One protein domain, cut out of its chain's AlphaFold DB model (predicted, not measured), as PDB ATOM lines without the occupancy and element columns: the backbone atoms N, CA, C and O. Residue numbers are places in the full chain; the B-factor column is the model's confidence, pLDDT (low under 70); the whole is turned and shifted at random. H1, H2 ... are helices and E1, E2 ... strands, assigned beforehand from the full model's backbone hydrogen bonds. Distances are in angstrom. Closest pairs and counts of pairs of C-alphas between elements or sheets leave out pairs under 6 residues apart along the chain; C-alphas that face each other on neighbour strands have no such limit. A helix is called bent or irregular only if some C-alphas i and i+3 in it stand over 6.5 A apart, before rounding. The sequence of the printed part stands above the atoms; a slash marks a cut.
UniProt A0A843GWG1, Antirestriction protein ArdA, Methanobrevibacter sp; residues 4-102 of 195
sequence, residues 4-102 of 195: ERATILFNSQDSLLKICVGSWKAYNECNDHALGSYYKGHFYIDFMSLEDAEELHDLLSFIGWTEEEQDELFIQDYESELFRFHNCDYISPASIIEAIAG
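AT A GLANCE: This is residues 4 to 102 of the 195 residues of the protein "Antirestriction protein ArdA" of Methanobrevibacter sp (UniProt A0A843GWG1). A small antiparallel sheet of three strands, E2, E1 and E3, makes the middle, with short helices set round it: H1 at the E2 edge, H2 and H3 by the end of E1, and H6, H4 and H5 spread along one side of the sheet. Residues 81 to 92 form a long loop beyond E3. The printed part has 99 residues, with named elements in the order H1 E1 H2 H3 E2 H4 H5 E3 H6, six helices and three strands, of the mixed class. It is compact, with a radius of gyration of the C-alphas of 12.4 A, and its outline is rounded, spanning 33 by 33 by 23 A.

HOW THE PARTS SIT: H1, residues 4 to 11, only grazes the sheet with residues 6 to 11; its closest C-alphas to E2, residues 44 to 46, are Leu 9 and Asp 46, 5.1 A apart. E1, residues 17 to 23, is the inner strand, antiparallel to E2, with N 45 and O 19 within hydrogen-bond range at 2.9 A. E3, residues 73 to 80, is the other antiparallel neighbour of E1, with N 20 and O 77 at 2.8 A, and it bends by 66 degrees at residue 77. H2, residues 24 to 28, and H3, residues 32 to 35, touch only at the corner, the C-alphas of Tyr 27 and Ala 34 being 4.0 A apart. H3 is on the sheet at a height of 5.2 A and only just over none of its strands, 2 of its 4 C-alphas falling on E1. H4, residues 53 to 62, and H5, residues 67 to 70, come between E2 and E3 along the chain in a split strand-helix-strand unit, two strands of one sheet that are not neighbours, with helices between them along the chain and E1 between them in the sheet; its crossover is right-handed. H4 and H6, residues 93 to 100, only just touch, with 3 pairs of C-alphas within 8 A, the closest being Ala 53 and Ala 94 at 5.5 A; they run opposite ways at a steep tilt of 43 degrees. In H1, H2, H4 and H6 every O i to N i+4 pair is within hydrogen-bond range; H3 and H5 are too short for one.

IN THESE COORDINATES: H1 begins at C-alpha 4, (193.695, 494.954, 410.541), and is 10.6 A long. E1 is 19.3 A, H2 6.2 A, and H3 7.2 A; H3 is irregular, since about 5 A is regular for C-alphas 32 to 35. E2 is 6.5 A, H4 14.3 A, H5 5.2 A and E3 18.7 A. H6, 11.1 A, ends at C-alpha 100, (182.812, 475.438, 412.318).

THE WHOLE: The C-alphas of Cys 30 and Gly 102 are the two farthest apart, 35.8 A. The printed part has no cut. The link from E3 to H6 is long, with 12 residues. The mean pLDDT of the printed part is 85.7, and residues 36 to 42 are under 70.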
ATOM      1  N   GLU A   4     195.117 494.739 410.258       93.31
ATOM      2  CA  GLU A   4     193.695 494.954 410.541       93.31
ATOM      3  C   GLU A   4     192.977 493.623 410.787       93.31
ATOM      4  O   GLU A   4     192.278 493.481 411.791       93.31
ATOM      5  N   ARG A   5     193.215 492.617 409.931       94.75
ATOM      6  CA  ARG A   5     192.609 491.290 410.083       94.75
ATOM      7  C   ARG A   5     193.093 490.582 411.347       94.75
ATOM      8  O   ARG A   5     192.268 490.098 412.114       94.75
ATOM      9  N   ALA A   6     194.396 490.612 411.624       91.88
ATOM     10  CA  ALA A   6     194.953 490.068 412.862       91.88
ATOM     11  C   ALA A   6     194.357 490.756 414.106       91.88
ATOM     12  O   ALA A   6     194.040 490.103 415.094       91.88
ATOM     13  N   THR A   7     194.143 492.076 414.051       90.94
ATOM     14  CA  THR A   7     193.522 492.828 415.152       90.94
ATOM     15  C   THR A   7     192.092 492.365 415.424       90.94
ATOM     16  O   THR A   7     191.722 492.258 416.592       90.94
ATOM     17  N   ILE A   8     191.306 492.077 414.382       91.69
ATOM     18  CA  ILE A   8     189.946 491.533 414.521       91.69
ATOM     19  C   ILE A   8     189.994 490.171 415.219       91.69
ATOM     20  O   ILE A   8     189.307 489.986 416.221       91.69
ATOM     21  N   LEU A   9     190.857 489.267 414.746       92.44
ATOM     22  CA  LEU A   9     190.966 487.902 415.270       92.44
ATOM     23  C   LEU A   9     191.417 487.849 416.740       92.44
ATOM     24  O   LEU A   9     191.010 486.945 417.460       92.44
ATOM     25  N   PHE A  10     192.215 488.813 417.212       90.69
ATOM     26  CA  PHE A  10     192.659 488.859 418.615       90.69
ATOM     27  C   PHE A  10     191.746 489.645 419.562       90.69
ATOM     28  O   PHE A  10     191.864 489.494 420.776       90.69
ATOM     29  N   ASN A  11     190.901 490.546 419.053       87.00
ATOM     30  CA  ASN A  11     190.171 491.503 419.895       87.00
ATOM     31  C   ASN A  11     188.654 491.437 419.732       87.00
ATOM     32  O   ASN A  11     187.967 492.386 420.126       87.00
ATOM     33  N   SER A  12     188.111 490.357 419.170       84.50
ATOM     34  CA  SER A  12     186.662 490.198 419.135       84.50
ATOM     35  C   SER A  12     186.104 490.179 420.562       84.50
ATOM     36  O   SER A  12     186.665 489.570 421.478       84.50
ATOM     37  N   GLN A  13     185.041 490.950 420.787       77.94
ATOM     38  CA  GLN A  13     184.415 491.078 422.105       77.94
ATOM     39  C   GLN A  13     183.386 489.964 422.316       77.94
ATOM     40  O   GLN A  13     183.416 489.325 423.361       77.94
ATOM     41  N   ASP A  14     182.592 489.668 421.284       81.19
ATOM     42  CA  ASP A  14     181.380 488.841 421.366       81.19
ATOM     43  C   ASP A  14     181.544 487.469 420.681       81.19
ATOM     44  O   ASP A  14     180.603 486.938 420.097       81.19
ATOM     45  N   SER A  15     182.759 486.913 420.673       88.88
ATOM     46  CA  SER A  15     182.973 485.581 420.097       88.88
ATOM     47  C   SER A  15     182.512 484.479 421.040       88.88
ATOM     48  O   SER A  15     182.858 484.484 422.221       88.88
ATOM     49  N   LEU A  16     181.810 483.503 420.467       91.62
ATOM     50  CA  LEU A  16     181.347 482.291 421.142       91.62
ATOM     51  C   LEU A  16     182.474 481.284 421.407       91.62
ATOM     52  O   LEU A  16     182.303 480.356 422.202       91.62
ATOM     53  N   LEU A  17     183.616 481.441 420.727       92.12
ATOM     54  CA  LEU A  17     184.766 480.564 420.874       92.12
ATOM     55  C   LEU A  17     186.070 481.303 420.590       92.12
ATOM     56  O   LEU A  17     186.389 481.642 419.446       92.12
ATOM     57  N   LYS A  18     186.879 481.450 421.637       92.88
ATOM     58  CA  LYS A  18     188.258 481.905 421.523       92.88
ATOM     59  C   LYS A  18     189.213 480.860 422.065       92.88
ATOM     60  O   LYS A  18     188.989 480.296 423.131       92.88
ATOM     61  N   ILE A  19     190.305 480.624 421.353       91.75
ATOM     62  CA  ILE A  19     191.255 479.561 421.677       91.75
ATOM     63  C   ILE A  19     192.663 480.132 421.789       91.75
ATOM     64  O   ILE A  19     193.127 480.879 420.926       91.75
ATOM     65  N   CYS A  20     193.357 479.745 422.855       91.31
ATOM     66  CA  CYS A  20     194.793 479.905 422.984       91.31
ATOM     67  C   CYS A  20     195.485 478.672 422.399       91.31
ATOM     68  O   CYS A  20     195.336 477.555 422.900       91.31
ATOM     69  N   VAL A  21     196.237 478.879 421.321       91.31
ATOM     70  CA  VAL A  21     196.930 477.812 420.590       91.31
ATOM     71  C   VAL A  21     198.367 477.679 421.087       91.31
ATOM     72  O   VAL A  21     199.094 478.668 421.128       91.31
ATOM     73  N   GLY A  22     198.784 476.463 421.435       90.31
ATOM     74  CA  GLY A  22     200.166 476.095 421.749       90.31
ATOM     75  C   GLY A  22     200.826 475.279 420.634       90.31
ATOM     76  O   GLY A  22     200.163 474.848 419.690       90.31
ATOM     77  N   SER A  23     202.139 475.052 420.753       90.88
ATOM     78  CA  SER A  23     202.916 474.190 419.849       90.88
ATOM     79  C   SER A  23     203.774 473.199 420.627       90.88
ATOM     80  O   SER A  23     204.602 473.587 421.459       90.88
ATOM     81  N   TRP A  24     203.628 471.906 420.328       88.94
ATOM     82  CA  TRP A  24     204.443 470.852 420.945       88.94
ATOM     83  C   TRP A  24     205.915 470.957 420.549       88.94
ATOM     84  O   TRP A  24     206.814 470.696 421.352       88.94
ATOM     85  N   LYS A  25     206.182 471.398 419.321       87.81
ATOM     86  CA  LYS A  25     207.533 471.651 418.825       87.81
ATOM     87  C   LYS A  25     208.201 472.793 419.593       87.81
ATOM     88  O   LYS A  25     209.305 472.610 420.106       87.81
ATOM     89  N   ALA A  26     207.502 473.914 419.761       82.00
ATOM     90  CA  ALA A  26     207.962 475.034 420.577       82.00
ATOM     91  C   ALA A  26     208.174 474.638 422.049       82.00
ATOM     92  O   ALA A  26     209.148 475.055 422.684       82.00
ATOM     93  N   TYR A  27     207.301 473.774 422.578       79.38
ATOM     94  CA  TYR A  27     207.424 473.202 423.918       79.38
ATOM     95  C   TYR A  27     208.707 472.383 424.080       79.38
ATOM     96  O   TYR A  27     209.475 472.598 425.022       79.38
ATOM     97  N   ASN A  28     208.999 471.503 423.122       78.38
ATOM     98  CA  ASN A  28     210.222 470.698 423.110       78.38
ATOM     99  C   ASN A  28     211.494 471.554 423.017       78.38
ATOM    100  O   ASN A  28     212.531 471.195 423.579       78.38
ATOM    101  N   GLU A  29     211.414 472.694 422.335       82.56
ATOM    102  CA  GLU A  29     212.513 473.652 422.191       82.56
ATOM    103  C   GLU A  29     212.590 474.673 423.338       82.56
ATOM    104  O   GLU A  29     213.539 475.456 423.399       82.56
ATOM    105  N   CYS A  30     211.642 474.617 424.284       79.44
ATOM    106  CA  CYS A  30     211.529 475.517 425.433       79.44
ATOM    107  C   CYS A  30     211.523 477.003 425.032       79.44
ATOM    108  O   CYS A  30     212.202 477.816 425.666       79.44
ATOM    109  N   ASN A  31     210.787 477.349 423.973       79.94
ATOM    110  CA  ASN A  31     210.646 478.729 423.509       79.94
ATOM    111  C   ASN A  31     209.289 479.344 423.922       79.94
ATOM    112  O   ASN A  31     208.441 478.669 424.506       79.94
ATOM    113  N   ASP A  32     209.100 480.639 423.650       75.81
ATOM    114  CA  ASP A  32     207.936 481.400 424.128       75.81
ATOM    115  C   ASP A  32     206.598 480.851 423.584       75.81
ATOM    116  O   ASP A  32     205.609 480.840 424.317       75.81
ATOM    117  N   HIS A  33     206.575 480.303 422.363       79.25
ATOM    118  CA  HIS A  33     205.372 479.814 421.673       79.25
ATOM    119  C   HIS A  33     204.811 478.498 422.245       79.25
ATOM    120  O   HIS A  33     203.698 478.094 421.911       79.25
ATOM    121  N   ALA A  34     205.555 477.841 423.143       71.19
ATOM    122  CA  ALA A  34     205.221 476.544 423.731       71.19
ATOM    123  C   ALA A  34     203.806 476.459 424.322       71.19
ATOM    124  O   ALA A  34     203.155 475.425 424.214       71.19
ATOM    125  N   LEU A  35     203.343 477.539 424.955       71.94
ATOM    126  CA  LEU A  35     202.067 477.606 425.679       71.94
ATOM    127  C   LEU A  35     201.129 478.671 425.090       71.94
ATOM    128  O   LEU A  35     200.346 479.284 425.819       71.94
ATOM    129  N   GLY A  36     201.297 479.012 423.808       62.34
ATOM    130  CA  GLY A  36     200.556 480.119 423.188       62.34
ATOM    131  C   GLY A  36     200.842 481.489 423.809       62.34
ATOM    132  O   GLY A  36     200.123 482.464 423.575       62.34
ATOM    133  N   SER A  37     201.889 481.568 424.632       58.50
ATOM    134  CA  SER A  37     202.372 482.794 425.237       58.50
ATOM    135  C   SER A  37     203.298 483.526 424.274       58.50
ATOM    136  O   SER A  37     204.162 482.952 423.630       58.50
ATOM    137  N   TYR A  38     203.167 484.839 424.206       54.38
ATOM    138  CA  TYR A  38     204.240 485.701 423.728       54.38
ATOM    139  C   TYR A  38     204.655 486.621 424.871       54.38
ATOM    140  O   TYR A  38     203.951 486.736 425.875       54.38
ATOM    141  N   TYR A  39     205.762 487.343 424.700       41.22
ATOM    142  CA  TYR A  39     206.380 488.300 425.634       41.22
ATOM    143  C   TYR A  39     205.424 489.369 426.252       41.22
ATOM    144  O   TYR A  39     205.859 490.216 427.033       41.22
ATOM    145  N   LYS A  40     204.123 489.371 425.910       44.19
ATOM    146  CA  LYS A  40     203.063 490.259 426.421       44.19
ATOM    147  C   LYS A  40     201.757 489.576 426.887       44.19
ATOM    148  O   LYS A  40     200.864 490.307 427.306       44.19
ATOM    149  N   GLY A  41     201.630 488.245 426.864       59.94
ATOM    150  CA  GLY A  41     200.429 487.526 427.325       59.94
ATOM    151  C   GLY A  41     200.075 486.293 426.485       59.94
ATOM    152  O   GLY A  41     200.806 485.957 425.554       59.94
ATOM    153  N   HIS A  42     198.960 485.639 426.825       65.31
ATOM    154  CA  HIS A  42     198.313 484.613 425.996       65.31
ATOM    155  C   HIS A  42     197.457 485.294 424.924       65.31
ATOM    156  O   HIS A  42     196.740 486.250 425.232       65.31
ATOM    157  N   PHE A  43     197.533 484.821 423.679       77.69
ATOM    158  CA  PHE A  43     196.625 485.267 422.627       77.69
ATOM    159  C   PHE A  43     195.469 484.286 422.507       77.69
ATOM    160  O   PHE A  43     195.674 483.127 422.156       77.69
ATOM    161  N   TYR A  44     194.264 484.773 422.787       89.69
ATOM    162  CA  TYR A  44     193.036 484.085 422.425       89.69
ATOM    163  C   TYR A  44     192.661 484.527 421.014       89.69
ATOM    164  O   TYR A  44     192.523 485.721 420.743       89.69
ATOM    165  N   ILE A  45     192.574 483.563 420.110       93.12
ATOM    166  CA  ILE A  45     192.191 483.760 418.717       93.12
ATOM    167  C   ILE A  45     190.710 483.446 418.615       93.12
ATOM    168  O   ILE A  45     190.266 482.416 419.113       93.12
ATOM    169  N   ASP A  46     189.953 484.320 417.971       94.38
ATOM    170  CA  ASP A  46     188.548 484.097 417.670       94.38
ATOM    171  C   ASP A  46     188.376 483.066 416.551       94.38
ATOM    172  O   ASP A  46     188.610 483.366 415.379       94.38
ATOM    173  N   PHE A  47     187.934 481.865 416.916       94.06
ATOM    174  CA  PHE A  47     187.731 480.771 415.967       94.06
ATOM    175  C   PHE A  47     186.410 480.894 415.209       94.06
ATOM    176  O   PHE A  47     186.310 480.385 414.098       94.06
ATOM    177  N   MET A  48     185.432 481.631 415.747       93.81
ATOM    178  CA  MET A  48     184.201 481.960 415.021       93.81
ATOM    179  C   MET A  48     184.457 482.951 413.888       93.81
ATOM    180  O   MET A  48     183.707 482.992 412.920       93.81
ATOM    181  N   SER A  49     185.511 483.760 414.000       93.75
ATOM    182  CA  SER A  49     185.869 484.739 412.977       93.75
ATOM    183  C   SER A  49     186.826 484.203 411.916       93.75
ATOM    184  O   SER A  49     187.017 484.907 410.925       93.75
ATOM    185  N   LEU A  50     187.443 483.031 412.105       94.19
ATOM    186  CA  LEU A  50     188.344 482.428 411.117       94.19
ATOM    187  C   LEU A  50     187.566 481.909 409.902       94.19
ATOM    188  O   LEU A  50     186.480 481.341 410.035       94.19
ATOM    189  N   GLU A  51     188.137 482.105 408.716       93.31
ATOM    190  CA  GLU A  51     187.589 481.579 407.463       93.31
ATOM    191  C   GLU A  51     187.876 480.079 407.326       93.31
ATOM    192  O   GLU A  51     186.976 479.304 407.002       93.31
ATOM    193  N   ASP A  52     189.117 479.675 407.602       94.88
ATOM    194  CA  ASP A  52     189.601 478.302 407.500       94.88
ATOM    195  C   ASP A  52     190.905 478.094 408.304       94.88
ATOM    196  O   ASP A  52     191.415 478.993 408.981       94.88
ATOM    197  N   ALA A  53     191.440 476.869 408.261       94.25
ATOM    198  CA  ALA A  53     192.685 476.521 408.938       94.25
ATOM    199  C   ALA A  53     193.920 477.197 408.308       94.25
ATOM    200  O   ALA A  53     194.904 477.437 409.010       94.25
ATOM    201  N   GLU A  54     193.888 477.534 407.013       95.06
ATOM    202  CA  GLU A  54     194.987 478.243 406.348       95.06
ATOM    203  C   GLU A  54     195.126 479.657 406.924       95.06
ATOM    204  O   GLU A  54     196.242 480.093 407.207       95.06
ATOM    205  N   GLU A  55     194.014 480.334 407.224       95.81
ATOM    206  CA  GLU A  55     194.028 481.644 407.877       95.81
ATOM    207  C   GLU A  55     194.677 481.609 409.273       95.81
ATOM    208  O   GLU A  55     195.397 482.547 409.642       95.81
ATOM    209  N   LEU A  56     194.496 480.522 410.035       95.00
ATOM    210  CA  LEU A  56     195.200 480.325 411.306       95.00
ATOM    211  C   LEU A  56     196.719 480.260 411.088       95.00
ATOM    212  O   LEU A  56     197.465 480.961 411.772       95.00
ATOM    213  N   HIS A  57     197.189 479.470 410.122       94.88
ATOM    214  CA  HIS A  57     198.618 479.377 409.794       94.88
ATOM    215  C   HIS A  57     199.198 480.721 409.330       94.88
ATOM    216  O   HIS A  57     200.296 481.129 409.732       94.88
ATOM    217  N   ASP A  58     198.428 481.459 408.534       95.19
ATOM    218  CA  ASP A  58     198.746 482.807 408.077       95.19
ATOM    219  C   ASP A  58     198.891 483.787 409.257       95.19
ATOM    220  O   ASP A  58     199.797 484.631 409.273       95.19
ATOM    221  N   LEU A  59     198.020 483.670 410.266       94.06
ATOM    222  CA  LEU A  59     198.058 484.466 411.494       94.06
ATOM    223  C   LEU A  59     199.286 484.129 412.341       94.06
ATOM    224  O   LEU A  59     199.998 485.042 412.766       94.06
ATOM    225  N   LEU A  60     199.550 482.840 412.568       92.50
ATOM    226  CA  LEU A  60     200.684 482.362 413.364       92.50
ATOM    227  C   LEU A  60     202.018 482.779 412.732       92.50
ATOM    228  O   LEU A  60     202.888 483.342 413.401       92.50
ATOM    229  N   SER A  61     202.145 482.617 411.415       93.50
ATOM    230  CA  SER A  61     203.313 483.073 410.654       93.50
ATOM    231  C   SER A  61     203.492 484.592 410.746       93.50
ATOM    232  O   SER A  61     204.609 485.088 410.920       93.50
ATOM    233  N   PHE A  62     202.392 485.349 410.686       91.81
ATOM    234  CA  PHE A  62     202.409 486.806 410.822       91.81
ATOM    235  C   PHE A  62     202.911 487.272 412.199       91.81
ATOM    236  O   PHE A  62     203.642 488.262 412.276       91.81
ATOM    237  N   ILE A  63     202.578 486.550 413.274       88.12
ATOM    238  CA  ILE A  63     203.068 486.846 414.632       88.12
ATOM    239  C   ILE A  63     204.441 486.225 414.943       88.12
ATOM    240  O   ILE A  63     204.958 486.416 416.043       88.12
ATOM    241  N   GLY A  64     205.068 485.556 413.970       88.81
ATOM    242  CA  GLY A  64     206.464 485.119 414.035       88.81
ATOM    243  C   GLY A  64     206.685 483.640 414.349       88.81
ATOM    244  O   GLY A  64     207.815 483.278 414.678       88.81
ATOM    245  N   TRP A  65     205.655 482.798 414.245       90.31
ATOM    246  CA  TRP A  65     205.804 481.348 414.371       90.31
ATOM    247  C   TRP A  65     206.412 480.777 413.093       90.31
ATOM    248  O   TRP A  65     206.076 481.182 411.979       90.31
ATOM    249  N   THR A  66     207.314 479.818 413.247       91.31
ATOM    250  CA  THR A  66     207.915 479.087 412.127       91.31
ATOM    251  C   THR A  66     206.966 478.013 411.594       91.31
ATOM    252  O   THR A  66     206.051 477.593 412.296       91.31
ATOM    253  N   GLU A  67     207.189 477.545 410.361       92.12
ATOM    254  CA  GLU A  67     206.428 476.413 409.799       92.12
ATOM    255  C   GLU A  67     206.555 475.165 410.691       92.12
ATOM    256  O   GLU A  67     205.549 474.554 411.026       92.12
ATOM    257  N   GLU A  68     207.763 474.856 411.185       90.19
ATOM    258  CA  GLU A  68     207.989 473.700 412.071       90.19
ATOM    259  C   GLU A  68     207.183 473.783 413.378       90.19
ATOM    260  O   GLU A  68     206.717 472.768 413.890       90.19
ATOM    261  N   GLU A  69     207.016 474.981 413.950       89.50
ATOM    262  CA  GLU A  69     206.206 475.164 415.161       89.50
ATOM    263  C   GLU A  69     204.714 474.946 414.900       89.50
ATOM    264  O   GLU A  69     203.984 474.578 415.818       89.50
ATOM    265  N   GLN A  70     204.265 475.149 413.667       91.31
ATOM    266  CA  GLN A  70     202.865 475.023 413.277       91.31
ATOM    267  C   GLN A  70     202.463 473.597 412.881       91.31
ATOM    268  O   GLN A  70     201.272 473.329 412.752       91.31
ATOM    269  N   ASP A  71     203.418 472.679 412.722       89.50
ATOM    270  CA  ASP A  71     203.132 471.287 412.351       89.50
ATOM    271  C   ASP A  71     202.386 470.515 413.459       89.50
ATOM    272  O   ASP A  71     201.615 469.599 413.172       89.50
ATOM    273  N   GLU A  72     202.603 470.873 414.730       89.19
ATOM    274  CA  GLU A  72     202.027 470.182 415.895       89.19
ATOM    275  C   GLU A  72     201.395 471.176 416.882       89.19
ATOM    276  O   GLU A  72     201.893 471.397 417.994       89.19
ATOM    277  N   LEU A  73     200.291 471.790 416.449       92.69
ATOM    278  CA  LEU A  73     199.486 472.699 417.265       92.69
ATOM    279  C   LEU A  73     198.546 471.945 418.210       92.69
ATOM    280  O   LEU A  73     198.035 470.876 417.880       92.69
ATOM    281  N   PHE A  74     198.269 472.546 419.363       90.75
ATOM    282  CA  PHE A  74     197.289 472.043 420.323       90.75
ATOM    283  C   PHE A  74     196.529 473.182 421.009       90.75
ATOM    284  O   PHE A  74     196.960 474.337 420.977       90.75
ATOM    285  N   ILE A  75     195.399 472.868 421.645       89.69
ATOM    286  CA  ILE A  75     194.646 473.834 422.453       89.69
ATOM    287  C   ILE A  75     195.253 473.900 423.857       89.69
ATOM    288  O   ILE A  75     195.220 472.931 424.611       89.69
ATOM    289  N   GLN A  76     195.813 475.053 424.214       87.81
ATOM    290  CA  GLN A  76     196.389 475.288 425.538       87.81
ATOM    291  C   GLN A  76     195.337 475.753 426.547       87.81
ATOM    292  O   GLN A  76     195.405 475.394 427.726       87.81
ATOM    293  N   ASP A  77     194.427 476.611 426.092       87.81
ATOM    294  CA  ASP A  77     193.330 477.168 426.876       87.81
ATOM    295  C   ASP A  77     192.234 477.695 425.938       87.81
ATOM    296  O   ASP A  77     192.474 477.870 424.740       87.81
ATOM    297  N   TYR A  78     191.037 477.956 426.457       88.81
ATOM    298  CA  TYR A  78     189.912 478.437 425.658       88.81
ATOM    299  C   TYR A  78     188.892 479.228 426.487       88.81
ATOM    300  O   TYR A  78     188.724 479.020 427.686       88.81
ATOM    301  N   GLU A  79     188.167 480.110 425.808       90.19
ATOM    302  CA  GLU A  79     186.943 480.757 426.275       90.19
ATOM    303  C   GLU A  79     185.822 480.316 425.329       90.19
ATOM    304  O   GLU A  79     185.910 480.556 424.124       90.19
ATOM    305  N   SER A  80     184.797 479.626 425.834       88.31
ATOM    306  CA  SER A  80     183.709 479.132 424.985       88.31
ATOM    307  C   SER A  80     182.361 479.140 425.688       88.31
ATOM    308  O   SER A  80     182.250 478.748 426.851       88.31
ATOM    309  N   GLU A  81     181.336 479.536 424.940       86.94
ATOM    310  CA  GLU A  81     179.932 479.334 425.307       86.94
ATOM    311  C   GLU A  81     179.386 478.002 424.761       86.94
ATOM    312  O   GLU A  81     178.421 477.464 425.308       86.94
ATOM    313  N   LEU A  82     180.061 477.447 423.744       84.25
ATOM    314  CA  LEU A  82     179.652 476.277 422.963       84.25
ATOM    315  C   LEU A  82     179.971 474.947 423.645       84.25
ATOM    316  O   LEU A  82     179.228 473.992 423.478       84.25
ATOM    317  N   PHE A  83     181.079 474.840 424.378       77.81
ATOM    318  CA  PHE A  83     181.477 473.572 424.994       77.81
ATOM    319  C   PHE A  83     182.481 473.749 426.130       77.81
ATOM    320  O   PHE A  83     183.076 474.811 426.325       77.81
ATOM    321  N   ARG A  84     182.704 472.659 426.871       75.38
ATOM    322  CA  ARG A  84     183.802 472.528 427.829       75.38
ATOM    323  C   ARG A  84     184.709 471.380 427.394       75.38
ATOM    324  O   ARG A  84     184.332 470.219 427.493       75.38
ATOM    325  N   PHE A  85     185.923 471.686 426.949       70.88
ATOM    326  CA  PHE A  85     186.941 470.664 426.737       70.88
ATOM    327  C   PHE A  85     187.503 470.134 428.061       70.88
ATOM    328  O   PHE A  85     187.884 470.902 428.953       70.88
ATOM    329  N   HIS A  86     187.657 468.813 428.132       70.62
ATOM    330  CA  HIS A  86     188.487 468.124 429.116       70.62
ATOM    331  C   HIS A  86     189.789 467.663 428.444       70.62
ATOM    332  O   HIS A  86     189.731 467.012 427.409       70.62
ATOM    333  N   ASN A  87     190.957 467.963 429.031       74.88
ATOM    334  CA  ASN A  87     192.283 467.628 428.468       74.88
ATOM    335  C   ASN A  87     192.458 468.100 427.006       74.88
ATOM    336  O   ASN A  87     192.698 467.309 426.096       74.88
ATOM    337  N   CYS A  88     192.291 469.406 426.784       78.31
ATOM    338  CA  CYS A  88     192.306 470.017 425.452       78.31
ATOM    339  C   CYS A  88     193.678 470.006 424.752       78.31
ATOM    340  O   CYS A  88     193.751 470.235 423.548       78.31
ATOM    341  N   ASP A  89     194.753 469.658 425.459       80.81
ATOM    342  CA  ASP A  89     196.124 469.612 424.949       80.81
ATOM    343  C   ASP A  89     196.374 468.515 423.895       80.81
ATOM    344  O   ASP A  89     197.401 468.515 423.216       80.81
ATOM    345  N   TYR A  90     195.412 467.610 423.705       83.81
ATOM    346  CA  TYR A  90     195.414 466.605 422.635       83.81
ATOM    347  C   TYR A  90     194.567 466.992 421.415       83.81
ATOM    348  O   TYR A  90     194.565 466.259 420.425       83.81
ATOM    349  N   ILE A  91     193.835 468.105 421.478       85.50
ATOM    350  CA  ILE A  91     192.913 468.525 420.422       85.50
ATOM    351  C   ILE A  91     193.664 469.398 419.418       85.50
ATOM    352  O   ILE A  91     194.322 470.372 419.791       85.50
ATOM    353  N   SER A  92     193.532 469.053 418.137       89.62
ATOM    354  CA  SER A  92     194.044 469.874 417.043       89.62
ATOM    355  C   SER A  92     193.151 471.104 416.862       89.62
ATOM    356  O   SER A  92     191.954 470.946 416.629       89.62
ATOM    357  N   PRO A  93     193.690 472.332 416.884       91.69
ATOM    358  CA  PRO A  93     192.887 473.513 416.588       91.69
ATOM    359  C   PRO A  93     192.260 473.468 415.184       91.69
ATOM    360  O   PRO A  93     191.159 473.975 414.985       91.69
ATOM    361  N   ALA A  94     192.915 472.816 414.218       92.00
ATOM    362  CA  ALA A  94     192.398 472.697 412.858       92.00
ATOM    363  C   ALA A  94     191.080 471.908 412.789       92.00
ATOM    364  O   ALA A  94     190.204 472.304 412.030       92.00
ATOM    365  N   SER A  95     190.894 470.860 413.606       89.88
ATOM    366  CA  SER A  95     189.647 470.077 413.573       89.88
ATOM    367  C   SER A  95     188.446 470.900 414.036       89.88
ATOM    368  O   SER A  95     187.369 470.803 413.462       89.88
ATOM    369  N   ILE A  96     188.652 471.782 415.018       90.25
ATOM    370  CA  ILE A  96     187.616 472.712 415.479       90.25
ATOM    371  C   ILE A  96     187.257 473.718 414.381       90.25
ATOM    372  O   ILE A  96     186.082 473.999 414.161       90.25
ATOM    373  N   ILE A  97     188.255 474.240 413.659       92.44
ATOM    374  CA  ILE A  97     188.004 475.150 412.535       92.44
ATOM    375  C   ILE A  97     187.252 474.425 411.422       92.44
ATOM    376  O   ILE A  97     186.268 474.956 410.929       92.44
ATOM    377  N   GLU A  98     187.663 473.216 411.046       91.31
ATOM    378  CA  GLU A  98     186.991 472.419 410.011       91.31
ATOM    379  C   GLU A  98     185.525 472.126 410.362       91.31
ATOM    380  O   GLU A  98     184.661 472.156 409.483       91.31
ATOM    381  N   ALA A  99     185.222 471.911 411.644       88.62
ATOM    382  CA  ALA A  99     183.855 471.711 412.104       88.62
ATOM    383  C   ALA A  99     182.997 472.989 411.991       88.62
ATOM    384  O   ALA A  99     181.829 472.920 411.613       88.62
ATOM    385  N   ILE A 100     183.562 474.168 412.261       91.19
ATOM    386  CA  ILE A 100     182.812 475.438 412.318       91.19
ATOM    387  C   ILE A 100     182.806 476.175 410.966       91.19
ATOM    388  O   ILE A 100     181.857 476.896 410.645       91.19
ATOM    389  N   ALA A 101     183.850 476.011 410.153       90.19
ATOM    390  CA  ALA A 101     184.057 476.762 408.924       90.19
ATOM    391  C   ALA A 101     182.920 476.539 407.915       90.19
ATOM    392  O   ALA A 101     182.570 475.416 407.555       90.19
ATOM    393  N   GLY A 102     182.331 477.639 407.447       90.31
ATOM    394  CA  GLY A 102     181.173 477.639 406.554       90.31
ATOM    395  C   GLY A 102     179.826 477.445 407.262       90.31
ATOM    396  O   GLY A 102     178.796 477.558 406.600       90.31
TER     397      GLY A 102